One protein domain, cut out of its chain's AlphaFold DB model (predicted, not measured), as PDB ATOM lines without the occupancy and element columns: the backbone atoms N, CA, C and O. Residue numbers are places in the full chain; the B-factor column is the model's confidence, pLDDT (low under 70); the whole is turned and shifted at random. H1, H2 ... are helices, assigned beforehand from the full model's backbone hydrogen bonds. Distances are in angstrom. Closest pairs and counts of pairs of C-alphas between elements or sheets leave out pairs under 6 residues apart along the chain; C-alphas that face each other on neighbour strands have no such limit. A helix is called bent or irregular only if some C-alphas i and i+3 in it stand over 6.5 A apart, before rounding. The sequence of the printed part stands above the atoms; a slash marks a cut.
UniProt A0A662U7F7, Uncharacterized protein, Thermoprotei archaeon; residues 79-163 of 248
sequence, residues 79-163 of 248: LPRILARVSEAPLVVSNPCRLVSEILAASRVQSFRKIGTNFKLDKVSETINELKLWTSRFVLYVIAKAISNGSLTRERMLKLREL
ATOM      1  N   LEU A  79     167.141 176.379 155.303       85.06
ATOM      2  CA  LEU A  79     167.673 175.855 156.566       85.06
ATOM      3  C   LEU A  79     167.008 176.463 157.824       85.06
ATOM      4  O   LEU A  79     166.564 175.691 158.680       85.06
ATOM      5  N   PRO A  80     166.832 177.800 157.945       85.12
ATOM      6  CA  PRO A  80     166.134 178.396 159.086       85.12
ATOM      7  C   PRO A  80     164.681 177.929 159.227       85.12
ATOM      8  O   PRO A  80     164.178 177.817 160.344       85.12
ATOM      9  N   ARG A  81     163.988 177.654 158.112       85.31
ATOM     10  CA  ARG A  81     162.587 177.196 158.121       85.31
ATOM     11  C   ARG A  81     162.473 175.759 158.612       85.31
ATOM     12  O   ARG A  81     161.568 175.454 159.385       85.31
ATOM     13  N   ILE A  82     163.399 174.900 158.189       85.06
ATOM     14  CA  ILE A  82     163.494 173.520 158.683       85.06
ATOM     15  C   ILE A  82     163.741 173.543 160.195       85.06
ATOM     16  O   ILE A  82     163.006 172.909 160.947       85.06
ATOM     17  N   LEU A  83     164.706 174.343 160.651       83.38
ATOM     18  CA  LEU A  83     165.022 174.496 162.075       83.38
ATOM     19  C   LEU A  83     163.854 175.059 162.890       83.38
ATOM     20  O   LEU A  83     163.602 174.572 163.989       83.38
ATOM     21  N   ALA A  84     163.110 176.029 162.349       84.31
ATOM     22  CA  ALA A  84     161.905 176.556 162.986       84.31
ATOM     23  C   ALA A  84     160.874 175.445 163.230       84.31
ATOM     24  O   ALA A  84     160.472 175.229 164.373       84.31
ATOM     25  N   ARG A  85     160.557 174.658 162.194       83.00
ATOM     26  CA  ARG A  85     159.608 173.537 162.289       83.00
ATOM     27  C   ARG A  85     160.056 172.462 163.278       83.00
ATOM     28  O   ARG A  85     159.229 171.951 164.024       83.00
ATOM     29  N   VAL A  86     161.350 172.142 163.327       81.94
ATOM     30  CA  VAL A  86     161.870 171.167 164.303       81.94
ATOM     31  C   VAL A  86     161.853 171.732 165.731       81.94
ATOM     32  O   VAL A  86     161.626 170.983 166.676       81.94
ATOM     33  N   SER A  87     162.057 173.042 165.911       78.31
ATOM     34  CA  SER A  87     162.021 173.698 167.230       78.31
ATOM     35  C   SER A  87     160.609 173.905 167.795       78.31
ATOM     36  O   SER A  87     160.438 174.002 169.012       78.31
ATOM     37  N   GLU A  88     159.616 174.019 166.911       78.31
ATOM     38  CA  GLU A  88     158.198 174.212 167.241       78.31
ATOM     39  C   GLU A  88     157.473 172.879 167.442       78.31
ATOM     40  O   GLU A  88     156.476 172.822 168.161       78.31
ATOM     41  N   ALA A  89     157.992 171.798 166.855       73.50
ATOM     42  CA  ALA A  89     157.485 170.463 167.101       73.50
ATOM     43  C   ALA A  89     157.632 170.087 168.587       73.50
ATOM     44  O   ALA A  89     158.684 170.333 169.188       73.50
ATOM     45  N   PRO A  90     156.614 169.453 169.195       57.34
ATOM     46  CA  PRO A  90     156.743 168.925 170.541       57.34
ATOM     47  C   PRO A  90     157.849 167.863 170.546       57.34
ATOM     48  O   PRO A  90     157.675 166.746 170.080       57.34
ATOM     49  N   LEU A  91     159.014 168.203 171.092       56.94
ATOM     50  CA  LEU A  91     160.176 167.304 171.192       56.94
ATOM     51  C   LEU A  91     159.945 166.114 172.148       56.94
ATOM     52  O   LEU A  91     160.812 165.263 172.297       56.94
ATOM     53  N   VAL A  92     158.758 166.049 172.761       53.41
ATOM     54  CA  VAL A  92     158.241 164.936 173.575       53.41
ATOM     55  C   VAL A  92     157.643 163.818 172.695       53.41
ATOM     56  O   VAL A  92     157.172 162.804 173.201       53.41
ATOM     57  N   VAL A  93     157.637 163.978 171.366       54.91
ATOM     58  CA  VAL A  93     157.105 162.970 170.438       54.91
ATOM     59  C   VAL A  93     157.963 161.704 170.476       54.91
ATOM     60  O   VAL A  93     159.183 161.745 170.328       54.91
ATOM     61  N   SER A  94     157.287 160.564 170.596       56.88
ATOM     62  CA  SER A  94     157.821 159.200 170.694       56.88
ATOM     63  C   SER A  94     158.752 158.757 169.552       56.88
ATOM     64  O   SER A  94     159.329 157.675 169.629       56.88
ATOM     65  N   ASN A  95     158.932 159.562 168.493       74.00
ATOM     66  CA  ASN A  95     159.865 159.278 167.403       74.00
ATOM     67  C   ASN A  95     160.414 160.560 166.719       74.00
ATOM     68  O   ASN A  95     159.887 160.992 165.687       74.00
ATOM     69  N   PRO A  96     161.498 161.165 167.242       75.69
ATOM     70  CA  PRO A  96     162.090 162.386 166.680       75.69
ATOM     71  C   PRO A  96     162.688 162.186 165.278       75.69
ATOM     72  O   PRO A  96     162.759 163.134 164.499       75.69
ATOM     73  N   CYS A  97     163.070 160.957 164.913       78.75
ATOM     74  CA  CYS A  97     163.568 160.656 163.567       78.75
ATOM     75  C   CYS A  97     162.476 160.771 162.514       78.75
ATOM     76  O   CYS A  97     162.696 161.370 161.462       78.75
ATOM     77  N   ARG A  98     161.293 160.220 162.810       81.94
ATOM     78  CA  ARG A  98     160.148 160.292 161.905       81.94
ATOM     79  C   ARG A  98     159.731 161.744 161.674       81.94
ATOM     80  O   ARG A  98     159.565 162.149 160.528       81.94
ATOM     81  N   LEU A  99     159.690 162.546 162.735       81.75
ATOM     82  CA  LEU A  99     159.366 163.968 162.642       81.75
ATOM     83  C   LEU A  99     160.361 164.744 161.761       81.75
ATOM     84  O   LEU A  99     159.954 165.487 160.869       81.75
ATOM     85  N   VAL A 100     161.668 164.546 161.961       84.25
ATOM     86  CA  VAL A 100     162.692 165.186 161.116       84.25
ATOM     87  C   VAL A 100     162.571 164.723 159.662       84.25
ATOM     88  O   VAL A 100     162.656 165.553 158.758       84.25
ATOM     89  N   SER A 101     162.311 163.435 159.425       85.00
ATOM     90  CA  SER A 101     162.120 162.897 158.073       85.00
ATOM     91  C   SER A 101     160.919 163.526 157.357       85.00
ATOM     92  O   SER A 101     161.044 163.936 156.204       85.00
ATOM     93  N   GLU A 102     159.796 163.707 158.059       84.69
ATOM     94  CA  GLU A 102     158.581 164.336 157.530       84.69
ATOM     95  C   GLU A 102     158.809 165.826 157.229       84.69
ATOM     96  O   GLU A 102     158.434 166.310 156.159       84.69
ATOM     97  N   ILE A 103     159.504 166.549 158.115       84.81
ATOM     98  CA  ILE A 103     159.842 167.967 157.906       84.81
ATOM     99  C   ILE A 103     160.776 168.143 156.702       84.81
ATOM    100  O   ILE A 103     160.582 169.065 155.905       84.81
ATOM    101  N   LEU A 104     161.775 167.269 156.555       83.94
ATOM    102  CA  LEU A 104     162.704 167.283 155.424       83.94
ATOM    103  C   LEU A 104     162.008 166.898 154.112       83.94
ATOM    104  O   LEU A 104     162.234 167.548 153.093       83.94
ATOM    105  N   ALA A 105     161.120 165.899 154.134       84.44
ATOM    106  CA  ALA A 105     160.331 165.489 152.971       84.44
ATOM    107  C   ALA A 105     159.356 166.589 152.510       84.44
ATOM    108  O   ALA A 105     159.112 166.738 151.313       84.44
ATOM    109  N   ALA A 106     158.854 167.404 153.441       85.00
ATOM    110  CA  ALA A 106     158.010 168.567 153.163       85.00
ATOM    111  C   ALA A 106     158.797 169.842 152.777       85.00
ATOM    112  O   ALA A 106     158.200 170.917 152.645       85.00
ATOM    113  N   SER A 107     160.124 169.761 152.633       83.62
ATOM    114  CA  SER A 107     160.965 170.887 152.216       83.62
ATOM    115  C   SER A 107     160.756 171.241 150.741       83.62
ATOM    116  O   SER A 107     160.521 170.373 149.896       83.62
ATOM    117  N   ARG A 108     160.893 172.530 150.406       81.81
ATOM    118  CA  ARG A 108     160.829 173.012 149.014       81.81
ATOM    119  C   ARG A 108     162.071 172.650 148.197       81.81
ATOM    120  O   ARG A 108     162.038 172.735 146.972       81.81
ATOM    121  N   VAL A 109     163.162 172.263 148.857       83.00
ATOM    122  CA  VAL A 109     164.447 171.980 148.207       83.00
ATOM    123  C   VAL A 109     164.574 170.489 147.928       83.00
ATOM    124  O   VAL A 109     164.395 169.651 148.811       83.00
ATOM    125  N   GLN A 110     164.929 170.147 146.689       80.62
ATOM    126  CA  GLN A 110     165.013 168.757 146.244       80.62
ATOM    127  C   GLN A 110     166.057 167.938 147.022       80.62
ATOM    128  O   GLN A 110     165.814 166.757 147.268       80.62
ATOM    129  N   SER A 111     167.187 168.540 147.421       78.69
ATOM    130  CA  SER A 111     168.222 167.875 148.230       78.69
ATOM    131  C   SER A 111     167.679 167.470 149.603       78.69
ATOM    132  O   SER A 111     167.757 166.298 149.966       78.69
ATOM    133  N   PHE A 112     167.012 168.381 150.317       81.69
ATOM    134  CA  PHE A 112     166.351 168.055 151.587       81.69
ATOM    135  C   PHE A 112     165.226 167.030 151.430       81.69
ATOM    136  O   PHE A 112     165.126 166.125 152.255       81.69
ATOM    137  N   ARG A 113     164.427 167.107 150.358       83.38
ATOM    138  CA  ARG A 113     163.340 166.146 150.117       83.38
ATOM    139  C   ARG A 113     163.855 164.718 149.926       83.38
ATOM    140  O   ARG A 113     163.307 163.799 150.527       83.38
ATOM    141  N   LYS A 114     164.917 164.539 149.130       81.31
ATOM    142  CA  LYS A 114     165.568 163.232 148.917       81.31
ATOM    143  C   LYS A 114     166.097 162.643 150.224       81.31
ATOM    144  O   LYS A 114     165.896 161.460 150.501       81.31
ATOM    145  N   ILE A 115     166.711 163.484 151.051       81.12
ATOM    146  CA  ILE A 115     167.226 163.071 152.358       81.12
ATOM    147  C   ILE A 115     166.079 162.713 153.294       81.12
ATOM    148  O   ILE A 115     166.148 161.677 153.939       81.12
ATOM    149  N   GLY A 116     165.002 163.504 153.320       76.81
ATOM    150  CA  GLY A 116     163.810 163.226 154.123       76.81
ATOM    151  C   GLY A 116     163.185 161.868 153.811       76.81
ATOM    152  O   GLY A 116     162.885 161.114 154.732       76.81
ATOM    153  N   THR A 117     163.079 161.498 152.531       79.38
ATOM    154  CA  THR A 117     162.535 160.187 152.123       79.38
ATOM    155  C   THR A 117     163.418 158.998 152.509       79.38
ATOM    156  O   THR A 117     162.906 157.902 152.715       79.38
ATOM    157  N   ASN A 118     164.731 159.211 152.636       78.25
ATOM    158  CA  ASN A 118     165.713 158.164 152.932       78.25
ATOM    159  C   ASN A 118     166.312 158.283 154.343       78.25
ATOM    160  O   ASN A 118     167.306 157.619 154.647       78.25
ATOM    161  N   PHE A 119     165.739 159.131 155.203       76.06
ATOM    162  CA  PHE A 119     166.343 159.478 156.482       76.06
ATOM    163  C   PHE A 119     166.324 158.277 157.434       76.06
ATOM    164  O   PHE A 119     165.280 157.872 157.945       76.06
ATOM    165  N   LYS A 120     167.503 157.705 157.686       75.44
ATOM    166  CA  LYS A 120     167.737 156.646 158.675       75.44
ATOM    167  C   LYS A 120     168.982 156.998 159.472       75.44
ATOM    168  O   LYS A 120     169.998 157.300 158.852       75.44
ATOM    169  N   LEU A 121     168.914 156.912 160.806       70.56
ATOM    170  CA  LEU A 121     170.025 157.230 161.723       70.56
ATOM    171  C   LEU A 121     171.338 156.537 161.324       70.56
ATOM    172  O   LEU A 121     172.386 157.176 161.304       70.56
ATOM    173  N   ASP A 122     171.254 155.275 160.905       68.06
ATOM    174  CA  ASP A 122     172.419 154.462 160.532       68.06
ATOM    175  C   ASP A 122     173.070 154.892 159.205       68.06
ATOM    176  O   ASP A 122     174.236 154.599 158.961       68.06
ATOM    177  N   LYS A 123     172.335 155.612 158.343       73.38
ATOM    178  CA  LYS A 123     172.785 156.062 157.010       73.38
ATOM    179  C   LYS A 123     172.940 157.579 156.903       73.38
ATOM    180  O   LYS A 123     173.021 158.132 155.803       73.38
ATOM    181  N   VAL A 124     172.966 158.281 158.035       71.00
ATOM    182  CA  VAL A 124     173.054 159.748 158.051       71.00
ATOM    183  C   VAL A 124     174.349 160.239 157.398       71.00
ATOM    184  O   VAL A 124     174.318 161.203 156.644       71.00
ATOM    185  N   SER A 125     175.480 159.562 157.604       67.94
ATOM    186  CA  SER A 125     176.761 159.940 156.984       67.94
ATOM    187  C   SER A 125     176.742 159.850 155.451       67.94
ATOM    188  O   SER A 125     177.347 160.688 154.783       67.94
ATOM    189  N   GLU A 126     176.028 158.873 154.888       68.44
ATOM    190  CA  GLU A 126     175.885 158.690 153.439       68.44
ATOM    191  C   GLU A 126     174.901 159.702 152.841       68.44
ATOM    192  O   GLU A 126     175.213 160.354 151.847       68.44
ATOM    193  N   THR A 127     173.749 159.892 153.486       69.44
ATOM    194  CA  THR A 127     172.684 160.795 153.013       69.44
ATOM    195  C   THR A 127     173.054 162.274 153.141       69.44
ATOM    196  O   THR A 127     172.707 163.075 152.277       69.44
ATOM    197  N   ILE A 128     173.836 162.654 154.157       71.31
ATOM    198  CA  ILE A 128     174.356 164.020 154.314       71.31
ATOM    199  C   ILE A 128     175.252 164.424 153.136       71.31
ATOM    200  O   ILE A 128     175.252 165.590 152.743       71.31
ATOM    201  N   ASN A 129     175.981 163.492 152.517       69.25
ATOM    202  CA  ASN A 129     176.847 163.819 151.381       69.25
ATOM    203  C   ASN A 129     176.078 164.287 150.133       69.25
ATOM    204  O   ASN A 129     176.689 164.902 149.256       69.25
ATOM    205  N   GLU A 130     174.762 164.058 150.065       70.88
ATOM    206  CA  GLU A 130     173.899 164.554 148.986       70.88
ATOM    207  C   GLU A 130     173.617 166.065 149.077       70.88
ATOM    208  O   GLU A 130     173.258 166.683 148.072       70.88
ATOM    209  N   LEU A 131     173.800 166.681 150.252       71.44
ATOM    210  CA  LEU A 131     173.653 168.129 150.439       71.44
ATOM    211  C   LEU A 131     174.793 168.882 149.768       71.44
ATOM    212  O   LEU A 131     175.940 168.427 149.795       71.44
ATOM    213  N   LYS A 132     174.504 170.052 149.198       70.62
ATOM    214  CA  LYS A 132     175.508 170.843 148.472       70.62
ATOM    215  C   LYS A 132     176.290 171.761 149.405       70.62
ATOM    216  O   LYS A 132     177.497 171.913 149.212       70.62
ATOM    217  N   LEU A 133     175.643 172.327 150.427       74.19
ATOM    218  CA  LEU A 133     176.329 173.169 151.408       74.19
ATOM    219  C   LEU A 133     176.981 172.350 152.513       74.19
ATOM    220  O   LEU A 133     176.443 171.363 152.996       74.19
ATOM    221  N   TRP A 134     178.122 172.820 153.006       76.12
ATOM    222  CA  TRP A 134     178.698 172.255 154.221       76.12
ATOM    223  C   TRP A 134     177.871 172.607 155.468       76.12
ATOM    224  O   TRP A 134     177.712 171.767 156.347       76.12
ATOM    225  N   THR A 135     177.281 173.805 155.547       78.50
ATOM    226  CA  THR A 135     176.476 174.200 156.718       78.50
ATOM    227  C   THR A 135     175.182 173.403 156.837       78.50
ATOM    228  O   THR A 135     174.809 173.021 157.943       78.50
ATOM    229  N   SER A 136     174.528 173.070 155.723       80.12
ATOM    230  CA  SER A 136     173.366 172.178 155.735       80.12
ATOM    231  C   SER A 136     173.753 170.775 156.201       80.12
ATOM    232  O   SER A 136     173.055 170.199 157.037       80.12
ATOM    233  N   ARG A 137     174.906 170.259 155.745       82.44
ATOM    234  CA  ARG A 137     175.475 168.991 156.230       82.44
ATOM    235  C   ARG A 137     175.719 169.013 157.728       82.44
ATOM    236  O   ARG A 137     175.330 168.080 158.426       82.44
ATOM    237  N   PHE A 138     176.344 170.079 158.213       82.50
ATOM    238  CA  PHE A 138     176.648 170.260 159.625       82.50
ATOM    239  C   PHE A 138     175.374 170.309 160.474       82.50
ATOM    240  O   PHE A 138     175.266 169.577 161.453       82.50
ATOM    241  N   VAL A 139     174.378 171.102 160.076       85.69
ATOM    242  CA  VAL A 139     173.100 171.200 160.797       85.69
ATOM    243  C   VAL A 139     172.397 169.847 160.856       85.69
ATOM    244  O   VAL A 139     171.968 169.428 161.930       85.69
ATOM    245  N   LEU A 140     172.320 169.131 159.733       84.19
ATOM    246  CA  LEU A 140     171.669 167.821 159.685       84.19
ATOM    247  C   LEU A 140     172.425 166.780 160.529       84.19
ATOM    248  O   LEU A 140     171.800 165.983 161.230       84.19
ATOM    249  N   TYR A 141     173.761 166.837 160.526       84.69
ATOM    250  CA  TYR A 141     174.615 166.014 161.384       84.69
ATOM    251  C   TYR A 141     174.371 166.291 162.870       84.69
ATOM    252  O   TYR A 141     174.181 165.353 163.643       84.69
ATOM    253  N   VAL A 142     174.335 167.565 163.274       84.88
ATOM    254  CA  VAL A 142     174.089 167.966 164.667       84.88
ATOM    255  C   VAL A 142     172.717 167.485 165.132       84.88
ATOM    256  O   VAL A 142     172.617 166.927 166.224       84.88
ATOM    257  N   ILE A 143     171.679 167.626 164.300       84.31
ATOM    258  CA  ILE A 143     170.328 167.132 164.606       84.31
ATOM    259  C   ILE A 143     170.339 165.611 164.787       84.31
ATOM    260  O   ILE A 143     169.878 165.110 165.813       84.31
ATOM    261  N   ALA A 144     170.903 164.869 163.833       84.06
ATOM    262  CA  ALA A 144     170.964 163.412 163.908       84.06
ATOM    263  C   ALA A 144     171.760 162.921 165.125       84.06
ATOM    264  O   ALA A 144     171.328 162.006 165.828       84.06
ATOM    265  N   LYS A 145     172.895 163.562 165.424       83.88
ATOM    266  CA  LYS A 145     173.719 163.218 166.582       83.88
ATOM    267  C   LYS A 145     172.998 163.532 167.894       83.88
ATOM    268  O   LYS A 145     173.022 162.708 168.811       83.88
ATOM    269  N   ALA A 146     172.309 164.668 167.973       82.62
ATOM    270  CA  ALA A 146     171.507 165.037 169.136       82.62
ATOM    271  C   ALA A 146     170.367 164.039 169.391       82.62
ATOM    272  O   ALA A 146     170.137 163.693 170.553       82.62
ATOM    273  N   ILE A 147     169.725 163.531 168.329       83.00
ATOM    274  CA  ILE A 147     168.722 162.460 168.418       83.00
ATOM    275  C   ILE A 147     169.353 161.158 168.919       83.00
ATOM    276  O   ILE A 147     168.842 160.577 169.871       83.00
ATOM    277  N   SER A 148     170.478 160.729 168.333       82.56
ATOM    278  CA  SER A 148     171.151 159.480 168.734       82.56
ATOM    279  C   SER A 148     171.571 159.473 170.207       82.56
ATOM    280  O   SER A 148     171.521 158.441 170.863       82.56
ATOM    281  N   ASN A 149     171.928 160.643 170.741       83.25
ATOM    282  CA  ASN A 149     172.341 160.812 172.130       83.25
ATOM    283  C   ASN A 149     171.162 161.106 173.082       83.25
ATOM    284  O   ASN A 149     171.400 161.389 174.253       83.25
ATOM    285  N   GLY A 150     169.913 161.151 172.594       77.94
ATOM    286  CA  GLY A 150     168.734 161.500 173.403       77.94
ATOM    287  C   GLY A 150     168.757 162.922 173.983       77.94
ATOM    288  O   GLY A 150     168.050 163.222 174.937       77.94
ATOM    289  N   SER A 151     169.585 163.811 173.429       79.06
ATOM    290  CA  SER A 151     169.899 165.129 174.007       79.06
ATOM    291  C   SER A 151     169.308 166.297 173.208       79.06
ATOM    292  O   SER A 151     169.774 167.441 173.295       79.06
ATOM    293  N   LEU A 152     168.300 166.000 172.384       78.06
ATOM    294  CA  LEU A 152     167.611 166.964 171.538       78.06
ATOM    295  C   LEU A 152     166.652 167.818 172.382       78.06
ATOM    296  O   LEU A 152     165.467 167.534 172.510       78.06
ATOM    297  N   THR A 153     167.180 168.884 172.971       79.50
ATOM    298  CA  THR A 153     166.390 169.870 173.722       79.50
ATOM    299  C   THR A 153     165.942 171.023 172.826       79.50
ATOM    300  O   THR A 153     166.696 171.442 171.942       79.50
ATOM    301  N   ARG A 154     164.784 171.621 173.132       78.62
ATOM    302  CA  ARG A 154     164.264 172.804 172.424       78.62
ATOM    303  C   ARG A 154     165.260 173.959 172.407       78.62
ATOM    304  O   ARG A 154     165.464 174.579 171.372       78.62
ATOM    305  N   GLU A 155     165.922 174.198 173.533       82.69
ATOM    306  CA  GLU A 155     166.896 175.281 173.686       82.69
ATOM    307  C   GLU A 155     168.087 175.139 172.724       82.69
ATOM    308  O   GLU A 155     168.458 176.096 172.048       82.69
ATOM    309  N   ARG A 156     168.645 173.927 172.583       81.81
ATOM    310  CA  ARG A 156     169.724 173.646 171.616       81.81
ATOM    311  C   ARG A 156     169.283 173.880 170.171       81.81
ATOM    312  O   ARG A 156     170.067 174.396 169.381       81.81
ATOM    313  N   MET A 157     168.036 173.545 169.835       83.25
ATOM    314  CA  MET A 157     167.485 173.795 168.497       83.25
ATOM    315  C   MET A 157     167.246 175.283 168.228       83.25
ATOM    316  O   MET A 157     167.488 175.736 167.112       83.25
ATOM    317  N   LEU A 158     166.829 176.052 169.237       85.94
ATOM    318  CA  LEU A 158     166.692 177.508 169.132       85.94
ATOM    319  C   LEU A 158     168.055 178.193 168.961       85.94
ATOM    320  O   LEU A 158     168.211 178.989 168.040       85.94
ATOM    321  N   LYS A 159     169.067 177.798 169.743       86.75
ATOM    322  CA  LYS A 159     170.450 178.283 169.577       86.75
ATOM    323  C   LYS A 159     171.012 177.956 168.188       86.75
ATOM    324  O   LYS A 159     171.622 178.803 167.543       86.75
ATOM    325  N   LEU A 160     170.764 176.744 167.683       86.50
ATOM    326  CA  LEU A 160     171.171 176.357 166.327       86.50
ATOM    327  C   LEU A 160     170.444 177.181 165.253       86.50
ATOM    328  O   LEU A 160     171.044 177.552 164.245       86.50
ATOM    329  N   ARG A 161     169.163 177.493 165.470       87.06
ATOM    330  CA  ARG A 161     168.378 178.366 164.589       87.06
ATOM    331  C   ARG A 161     168.936 179.787 164.556       87.06
ATOM    332  O   ARG A 161     169.019 180.343 163.466       87.06
ATOM    333  N   GLU A 162     169.314 180.359 165.696       87.12
ATOM    334  CA  GLU A 162     169.934 181.691 165.770       87.12
ATOM    335  C   GLU A 162     171.233 181.747 164.957       87.12
ATOM    336  O   GLU A 162     171.348 182.577 164.057       87.12
ATOM    337  N   LEU A 163     172.135 180.776 165.153       86.94
ATOM    338  CA  LEU A 163     173.379 180.673 164.379       86.94
ATOM    339  C   LEU A 163     173.126 180.589 162.864       86.94
ATOM    340  O   LEU A 163     173.825 181.208 162.063       86.94
TER     341      LEU A 163
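What this domain is: This is residues 79 to 163 of the 248 residues of an uncharacterized protein of Thermoprotei archaeon (UniProt A0A662U7F7). Six helices fold into two facing layers of three: H1, H2 and H3 side by side in one, and H6, H5 and H4 in the other, with H1 opposite H6, H2 opposite H5 and H3 opposite H4. The chain goes through the first layer and then folds back through the second, and the layers are best joined at the H1 and H6 edge, while across the rest they meet with few contacts. The printed part has 85 residues with six named helices, H1 to H6 in order, and no named strand; the class is all helix. The whole is compact, with a radius of gyration of the C-alphas of 11.5 A, and rounded, spanning 28 by 25 by 20 A.

Where its parts are: Find C-alpha 79 at (167.673, 175.855, 156.566); there H1 begins, and it takes in residues 79 to 88, 14.4 A from first to last C-alpha. Read on to H2, residues 96 to 105, 14.2 A long, and then to H3, residues 110 to 117, 10.7 A long. Next comes H4, residues 121 to 128, 10.9 A long; it is irregular, with C-alphas 122 and 125 standing 7.8 A apart. At C-alpha 134, at (178.698, 172.255, 154.221), you reach H5, the longest helix, which runs through residues 134 to 148 over 20.8 A. H6, residues 154 to 163, is 14.5 A long and ends at C-alpha 163, at (173.379, 180.673, 164.379).

How they stand to each other: Begin with the bundle of four helices, H1, H2, H5 and H6, which is up and down, each running against the one before it in the chain. Look first at H1 and H6, which touch at a shallow tilt of 19 degrees, opposite ways; their closest C-alphas are those of Ser 87 and Met 157, 5.6 A apart. H1 and H2 form a helical hairpin and touch at a steep tilt of 40 degrees, closest at the C-alphas of Ile 82 and Ile 103, 6.7 A apart. H2 and H5 only just touch, with 3 pairs of C-alphas within 8 A; H5 does so with residues 144 to 147 alone, and the closest C-alphas are those of Pro 96 and Ile 147, 6.9 A apart. H5 and H6 are close but not clearly touching, with the C-alphas of Val 139 and Leu 160 closest at 7.8 A. H2 is the hub, touching three helices, and the third is H3: this helical hairpin has the C-alphas of Ala 105 and Arg 113 closest at 4.2 A, at a tilt of 36 degrees, only just steep. H4 and H5 also form a helical hairpin, at a shallow tilt of 2 degrees, with the C-alphas of Ile 128 and Arg 137 closest at 5.4 A. H3 and H4 are close but not clearly touching, with the C-alphas of Ile 115 and Thr 127 closest at 5.9 A. Among the pairs that are apart are H1 and H3, and H4 and H6. In H1, H2, H3, H5 and H6 every O i to N i+4 pair is within hydrogen-bond range; in H4 it is 2 of 4, beside 3 of 5 O i to N i+3 pairs.

The domain as a whole: The two C-alphas farthest apart are those of Val 92 and Lys 132, 31.0 A. The printed part runs from residue 79 to 163 with no cut, and the C-alphas of Leu 79 and Leu 163 are 10.8 A apart. No link is long: H1 to H2 is a short link of 7 residues, and the other four are tight. The mean pLDDT of the printed part of this model is 78.7; look for values under 70 at residues 90 to 94, 122, 125 to 127 and 129.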